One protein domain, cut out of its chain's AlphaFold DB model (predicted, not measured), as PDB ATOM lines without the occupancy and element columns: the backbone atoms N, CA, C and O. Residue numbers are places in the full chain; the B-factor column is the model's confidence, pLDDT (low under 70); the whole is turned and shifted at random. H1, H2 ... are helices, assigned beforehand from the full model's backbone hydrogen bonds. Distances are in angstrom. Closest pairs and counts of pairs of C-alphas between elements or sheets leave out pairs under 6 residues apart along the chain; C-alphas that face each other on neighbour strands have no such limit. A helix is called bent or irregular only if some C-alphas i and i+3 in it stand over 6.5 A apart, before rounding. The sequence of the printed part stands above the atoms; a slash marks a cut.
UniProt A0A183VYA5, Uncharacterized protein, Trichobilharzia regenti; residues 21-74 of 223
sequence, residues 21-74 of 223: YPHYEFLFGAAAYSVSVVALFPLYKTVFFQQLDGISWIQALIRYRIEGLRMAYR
ATOM      1  N   TYR A  21     140.597 150.737 109.487       51.19
ATOM      2  CA  TYR A  21     139.239 150.675 109.981       51.19
ATOM      3  C   TYR A  21     139.250 151.319 111.379       51.19
ATOM      4  O   TYR A  21     139.378 150.607 112.378       51.19
ATOM      5  N   PRO A  22     139.142 152.659 111.494       65.56
ATOM      6  CA  PRO A  22     139.299 153.377 112.766       65.56
ATOM      7  C   PRO A  22     138.315 152.909 113.850       65.56
ATOM      8  O   PRO A  22     138.556 153.080 115.041       65.56
ATOM      9  N   HIS A  23     137.207 152.285 113.447       72.31
ATOM     10  CA  HIS A  23     136.204 151.735 114.352       72.31
ATOM     11  C   HIS A  23     136.667 150.469 115.085       72.31
ATOM     12  O   HIS A  23     136.278 150.288 116.237       72.31
ATOM     13  N   TYR A  24     137.499 149.610 114.478       76.50
ATOM     14  CA  TYR A  24     138.011 148.424 115.176       76.50
ATOM     15  C   TYR A  24     139.049 148.810 116.225       76.50
ATOM     16  O   TYR A  24     138.986 148.313 117.344       76.50
ATOM     17  N   GLU A  25     139.951 149.742 115.915       78.50
ATOM     18  CA  GLU A  25     140.934 150.247 116.883       78.50
ATOM     19  C   GLU A  25     140.250 150.901 118.088       78.50
ATOM     20  O   GLU A  25     140.608 150.629 119.235       78.50
ATOM     21  N   PHE A  26     139.200 151.690 117.840       77.12
ATOM     22  CA  PHE A  26     138.384 152.273 118.899       77.12
ATOM     23  C   PHE A  26     137.682 151.201 119.748       77.12
ATOM     24  O   PHE A  26     137.686 151.284 120.977       77.12
ATOM     25  N   LEU A  27     137.122 150.164 119.113       80.44
ATOM     26  CA  LEU A  27     136.439 149.071 119.807       80.44
ATOM     27  C   LEU A  27     137.402 148.236 120.663       80.44
ATOM     28  O   LEU A  27     137.100 147.957 121.823       80.44
ATOM     29  N   PHE A  28     138.569 147.872 120.128       83.81
ATOM     30  CA  PHE A  28     139.601 147.152 120.877       83.81
ATOM     31  C   PHE A  28     140.157 147.999 122.023       83.81
ATOM     32  O   PHE A  28     140.346 147.480 123.123       83.81
ATOM     33  N   GLY A  29     140.334 149.307 121.812       82.44
ATOM     34  CA  GLY A  29     140.703 150.250 122.867       82.44
ATOM     35  C   GLY A  29     139.662 150.302 123.988       82.44
ATOM     36  O   GLY A  29     140.004 150.160 125.163       82.44
ATOM     37  N   ALA A  30     138.380 150.424 123.639       78.81
ATOM     38  CA  ALA A  30     137.285 150.437 124.604       78.81
ATOM     39  C   ALA A  30     137.163 149.107 125.372       78.81
ATOM     40  O   ALA A  30     136.949 149.106 126.589       78.81
ATOM     41  N   ALA A  31     137.343 147.972 124.690       84.12
ATOM     42  CA  ALA A  31     137.313 146.646 125.298       84.12
ATOM     43  C   ALA A  31     138.487 146.438 126.270       84.12
ATOM     44  O   ALA A  31     138.271 146.064 127.424       84.12
ATOM     45  N   ALA A  32     139.714 146.754 125.847       86.31
ATOM     46  CA  ALA A  32     140.907 146.672 126.685       86.31
ATOM     47  C   ALA A  32     140.793 147.566 127.928       86.31
ATOM     48  O   ALA A  32     141.125 147.149 129.043       86.31
ATOM     49  N   TYR A  33     140.260 148.776 127.758       82.94
ATOM     50  CA  TYR A  33     140.037 149.693 128.868       82.94
ATOM     51  C   TYR A  33     138.981 149.158 129.840       82.94
ATOM     52  O   TYR A  33     139.179 149.193 131.053       82.94
ATOM     53  N   SER A  34     137.885 148.599 129.325       83.94
ATOM     54  CA  SER A  34     136.828 148.001 130.150       83.94
ATOM     55  C   SER A  34     137.363 146.849 131.005       83.94
ATOM     56  O   SER A  34     137.108 146.805 132.208       83.94
ATOM     57  N   VAL A  35     138.175 145.964 130.415       87.00
ATOM     58  CA  VAL A  35     138.866 144.890 131.149       87.00
ATOM     59  C   VAL A  35     139.798 145.469 132.217       87.00
ATOM     60  O   VAL A  35     139.770 145.019 133.363       87.00
ATOM     61  N   SER A  36     140.566 146.507 131.880       86.56
ATOM     62  CA  SER A  36     141.473 147.174 132.822       86.56
ATOM     63  C   SER A  36     140.723 147.790 134.007       86.56
ATOM     64  O   SER A  36     141.136 147.621 135.151       86.56
ATOM     65  N   VAL A  37     139.579 148.443 133.767       84.69
ATOM     66  CA  VAL A  37     138.723 148.988 134.831       84.69
ATOM     67  C   VAL A  37     138.217 147.878 135.735       84.69
ATOM     68  O   VAL A  37     138.309 148.017 136.948       84.69
ATOM     69  N   VAL A  38     137.715 146.774 135.178       86.12
ATOM     70  CA  VAL A  38     137.212 145.644 135.975       86.12
ATOM     71  C   VAL A  38     138.327 145.027 136.823       86.12
ATOM     72  O   VAL A  38     138.102 144.734 137.998       86.12
ATOM     73  N   ALA A  39     139.530 144.878 136.266       87.44
ATOM     74  CA  ALA A  39     140.686 144.348 136.984       87.44
ATOM     75  C   ALA A  39     141.148 145.276 138.122       87.44
ATOM     76  O   ALA A  39     141.454 144.808 139.217       87.44
ATOM     77  N   LEU A  40     141.162 146.591 137.887       86.81
ATOM     78  CA  LEU A  40     141.636 147.587 138.852       86.81
ATOM     79  C   LEU A  40     140.553 148.062 139.829       86.81
ATOM     80  O   LEU A  40     140.870 148.700 140.833       86.81
ATOM     81  N   PHE A  41     139.279 147.755 139.578       83.88
ATOM     82  CA  PHE A  41     138.164 148.234 140.394       83.88
ATOM     83  C   PHE A  41     138.311 147.911 141.893       83.88
ATOM     84  O   PHE A  41     138.110 148.819 142.704       83.88
ATOM     85  N   PRO A  42     138.711 146.687 142.302       82.69
ATOM     86  CA  PRO A  42     138.964 146.382 143.709       82.69
ATOM     87  C   PRO A  42     140.019 147.292 144.340       82.69
ATOM     88  O   PRO A  42     139.831 147.766 145.459       82.69
ATOM     89  N   LEU A  43     141.100 147.575 143.610       83.50
ATOM     90  CA  LEU A  43     142.184 148.428 144.085       83.50
ATOM     91  C   LEU A  43     141.698 149.869 144.261       83.50
ATOM     92  O   LEU A  43     141.850 150.434 145.343       83.50
ATOM     93  N   TYR A  44     141.032 150.435 143.251       82.44
ATOM     94  CA  TYR A  44     140.462 151.784 143.348       82.44
ATOM     95  C   TYR A  44     139.474 151.912 144.506       82.44
ATOM     96  O   TYR A  44     139.475 152.916 145.214       82.44
ATOM     97  N   LYS A  45     138.677 150.870 144.750       80.44
ATOM     98  CA  LYS A  45     137.747 150.831 145.876       80.44
ATOM     99  C   LYS A  45     138.464 150.863 147.228       80.44
ATOM    100  O   LYS A  45     138.006 151.567 148.125       80.44
ATOM    101  N   THR A  46     139.595 150.165 147.380       82.62
ATOM    102  CA  THR A  46     140.389 150.256 148.621       82.62
ATOM    103  C   THR A  46     140.910 151.669 148.855       82.62
ATOM    104  O   THR A  46     140.722 152.192 149.947       82.62
ATOM    105  N   VAL A  47     141.465 152.322 147.829       83.81
ATOM    106  CA  VAL A  47     141.965 153.705 147.919       83.81
ATOM    107  C   VAL A  47     140.839 154.679 148.267       83.81
ATOM    108  O   VAL A  47     141.008 155.540 149.125       83.81
ATOM    109  N   PHE A  48     139.662 154.508 147.665       80.81
ATOM    110  CA  PHE A  48     138.490 155.326 147.969       80.81
ATOM    111  C   PHE A  48     138.072 155.222 149.442       80.81
ATOM    112  O   PHE A  48     137.781 156.232 150.079       80.81
ATOM    113  N   PHE A  49     138.105 154.018 150.022       79.00
ATOM    114  CA  PHE A  49     137.843 153.851 151.452       79.00
ATOM    115  C   PHE A  49     138.909 154.497 152.329       79.00
ATOM    116  O   PHE A  49     138.573 155.029 153.381       79.00
ATOM    117  N   GLN A  50     140.173 154.510 151.907       81.94
ATOM    118  CA  GLN A  50     141.206 155.251 152.633       81.94
ATOM    119  C   GLN A  50     140.937 156.759 152.609       81.94
ATOM    120  O   GLN A  50     141.109 157.420 153.626       81.94
ATOM    121  N   GLN A  51     140.475 157.291 151.475       83.00
ATOM    122  CA  GLN A  51     140.152 158.712 151.325       83.00
ATOM    123  C   GLN A  51     138.918 159.135 152.134       83.00
ATOM    124  O   GLN A  51     138.899 160.242 152.663       83.00
ATOM    125  N   LEU A  52     137.895 158.277 152.225       78.62
ATOM    126  CA  LEU A  52     136.670 158.574 152.975       78.62
ATOM    127  C   LEU A  52     136.773 158.268 154.473       78.62
ATOM    128  O   LEU A  52     136.395 159.106 155.287       78.62
ATOM    129  N   ASP A  53     137.243 157.071 154.830       78.50
ATOM    130  CA  ASP A  53     137.193 156.549 156.201       78.50
ATOM    131  C   ASP A  53     138.547 156.696 156.935       78.50
ATOM    132  O   ASP A  53     138.637 156.384 158.120       78.50
ATOM    133  N   GLY A  54     139.622 157.121 156.253       81.38
ATOM    134  CA  GLY A  54     140.955 157.287 156.857       81.38
ATOM    135  C   GLY A  54     141.633 155.980 157.294       81.38
ATOM    136  O   GLY A  54     142.552 155.996 158.111       81.38
ATOM    137  N   ILE A  55     141.170 154.832 156.792       83.94
ATOM    138  CA  ILE A  55     141.622 153.505 157.235       83.94
ATOM    139  C   ILE A  55     142.972 153.089 156.630       83.94
ATOM    140  O   ILE A  55     143.329 153.455 155.510       83.94
ATOM    141  N   SER A  56     143.717 152.245 157.350       85.56
ATOM    142  CA  SER A  56     144.968 151.662 156.842       85.56
ATOM    143  C   SER A  56     144.707 150.594 155.769       85.56
ATOM    144  O   SER A  56     143.673 149.920 155.777       85.56
ATOM    145  N   TRP A  57     145.664 150.386 154.857       79.62
ATOM    146  CA  TRP A  57     145.513 149.467 153.718       79.62
ATOM    147  C   TRP A  57     145.274 148.010 154.158       79.62
ATOM    148  O   TRP A  57     144.476 147.292 153.561       79.62
ATOM    149  N   ILE A  58     145.878 147.595 155.278       84.06
ATOM    150  CA  ILE A  58     145.672 146.262 155.875       84.06
ATOM    151  C   ILE A  58     144.219 146.091 156.345       84.06
ATOM    152  O   ILE A  58     143.600 145.053 156.115       84.06
ATOM    153  N   GLN A  59     143.647 147.124 156.965       82.81
ATOM    154  CA  GLN A  59     142.258 147.102 157.425       82.81
ATOM    155  C   GLN A  59     141.285 147.096 156.241       82.81
ATOM    156  O   GLN A  59     140.282 146.384 156.280       82.81
ATOM    157  N   ALA A  60     141.606 147.817 155.162       79.50
ATOM    158  CA  ALA A  60     140.839 147.776 153.921       79.50
ATOM    159  C   ALA A  60     140.829 146.365 153.295       79.50
ATOM    160  O   ALA A  60     139.778 145.901 152.851       79.50
ATOM    161  N   LEU A  61     141.958 145.644 153.325       81.25
ATOM    162  CA  LEU A  61     142.051 144.262 152.836       81.25
ATOM    163  C   LEU A  61     141.257 143.265 153.689       81.25
ATOM    164  O   LEU A  61     140.529 142.432 153.146       81.25
ATOM    165  N   ILE A  62     141.366 143.351 155.018       82.12
ATOM    166  CA  ILE A  62     140.588 142.503 155.938       82.12
ATOM    167  C   ILE A  62     139.091 142.741 155.718       82.12
ATOM    168  O   ILE A  62     138.307 141.801 155.616       82.12
ATOM    169  N   ARG A  63     138.694 144.001 155.553       75.94
ATOM    170  CA  ARG A  63     137.313 144.382 155.260       75.94
ATOM    171  C   ARG A  63     136.827 143.833 153.922       75.94
ATOM    172  O   ARG A  63     135.720 143.311 153.855       75.94
ATOM    173  N   TYR A  64     137.665 143.858 152.889       79.25
ATOM    174  CA  TYR A  64     137.350 143.259 151.592       79.25
ATOM    175  C   TYR A  64     137.107 141.744 151.694       79.25
ATOM    176  O   TYR A  64     136.201 141.208 151.053       79.25
ATOM    177  N   ARG A  65     137.878 141.047 152.542       79.19
ATOM    178  CA  ARG A  65     137.663 139.621 152.836       79.19
ATOM    179  C   ARG A  65     136.323 139.358 153.530       79.19
ATOM    180  O   ARG A  65     135.706 138.343 153.230       79.19
ATOM    181  N   ILE A  66     135.879 140.256 154.412       81.12
ATOM    182  CA  ILE A  66     134.629 140.116 155.181       81.12
ATOM    183  C   ILE A  66     133.394 140.489 154.341       81.12
ATOM    184  O   ILE A  66     132.391 139.784 154.382       81.12
ATOM    185  N   GLU A  67     133.451 141.578 153.565       76.19
ATOM    186  CA  GLU A  67     132.326 142.058 152.738       76.19
ATOM    187  C   GLU A  67     132.062 141.171 151.501       76.19
ATOM    188  O   GLU A  67     130.953 141.159 150.959       76.19
ATOM    189  N   GLY A  68     133.065 140.400 151.065       80.31
ATOM    190  CA  GLY A  68     132.965 139.445 149.963       80.31
ATOM    191  C   GLY A  68     133.023 140.070 148.559       80.31
ATOM    192  O   GLY A  68     132.789 141.262 148.342       80.31
ATOM    193  N   LEU A  69     133.304 139.230 147.554       73.25
ATOM    194  CA  LEU A  69     133.533 139.651 146.160       73.25
ATOM    195  C   LEU A  69     132.323 140.356 145.522       73.25
ATOM    196  O   LEU A  69     132.483 141.255 144.702       73.25
ATOM    197  N   ARG A  70     131.092 140.009 145.910       71.50
ATOM    198  CA  ARG A  70     129.887 140.642 145.347       71.50
ATOM    199  C   ARG A  70     129.765 142.114 145.747       71.50
ATOM    200  O   ARG A  70     129.381 142.939 144.920       71.50
ATOM    201  N   MET A  71     130.102 142.455 146.991       71.38
ATOM    202  CA  MET A  71     130.091 143.848 147.437       71.38
ATOM    203  C   MET A  71     131.287 144.614 146.905       71.38
ATOM    204  O   MET A  71     131.157 145.803 146.630       71.38
ATOM    205  N   ALA A  72     132.407 143.945 146.641       73.38
ATOM    206  CA  ALA A  72     133.548 144.566 145.993       73.38
ATOM    207  C   ALA A  72     133.220 145.185 144.630       73.38
ATOM    208  O   ALA A  72     133.591 146.330 144.406       73.38
ATOM    209  N   TYR A  73     132.476 144.483 143.768       77.12
ATOM    210  CA  TYR A  73     132.097 144.969 142.432       77.12
ATOM    211  C   TYR A  73     130.809 145.811 142.405       77.12
ATOM    212  O   TYR A  73     130.426 146.344 141.360       77.12
ATOM    213  N   ARG A  74     130.130 145.986 143.547       73.38
ATOM    214  CA  ARG A  74     128.968 146.878 143.639       73.38
ATOM    215  C   ARG A  74     129.404 148.315 143.334       73.38
ATOM    216  O   ARG A  74     130.277 148.856 144.011       73.38
TER     217      ARG A  74
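Overview. This is residues 21 to 74 of the 223 residues of an uncharacterized protein of Trichobilharzia regenti (UniProt A0A183VYA5). A long helical arm sticks out from a small head in which kinked H2 crosses H1b: residues 21 to 37, of which 22 to 37 belong to H1, stand free. The 54 printed residues hold two named helices, H1 then H2, and no named strand: all helix. The whole is only just extended, close to loose, with radius of gyration of the C-alphas 15.2 A and spans of 48 by 21 by 15 A.

Arrangement. H1, residues 22 to 53, assigned as one helix by its hydrogen bonds, is bent: C-alphas 39 and 42 are 7.2 A apart. Its arms H1a, residues 22 to 39, and H1b, residues 42 to 53, stand at a steep tilt of 58 degrees. H2, residues 57 to 72, touches H1b, their closest C-alphas, Thr 46 and Ala 60, 5.9 A apart, at a steep tilt of 60 degrees, opposite ways. H1a and H2 are apart. Every O i to N i+4 pair is within hydrogen-bond range in H1a and H1b, 9 of 12 in H2.

Along the chain. H1a, 25.9 A long, begins at C-alpha 22 (139.299, 153.377, 112.766); H1b measures 16.2 A. H2, 15.1 A, is irregular, C-alphas 66 and 69 being 9.1 A apart, and ends at C-alpha 72 (133.548, 144.566, 145.993).

Size, cuts and confidence. The farthest C-alphas, Tyr 21 and Gln 59, are 47.7 A apart. The printed part has no cut; H1 to H2 is a tight link. Residues 21 to 22 have pLDDT under 70.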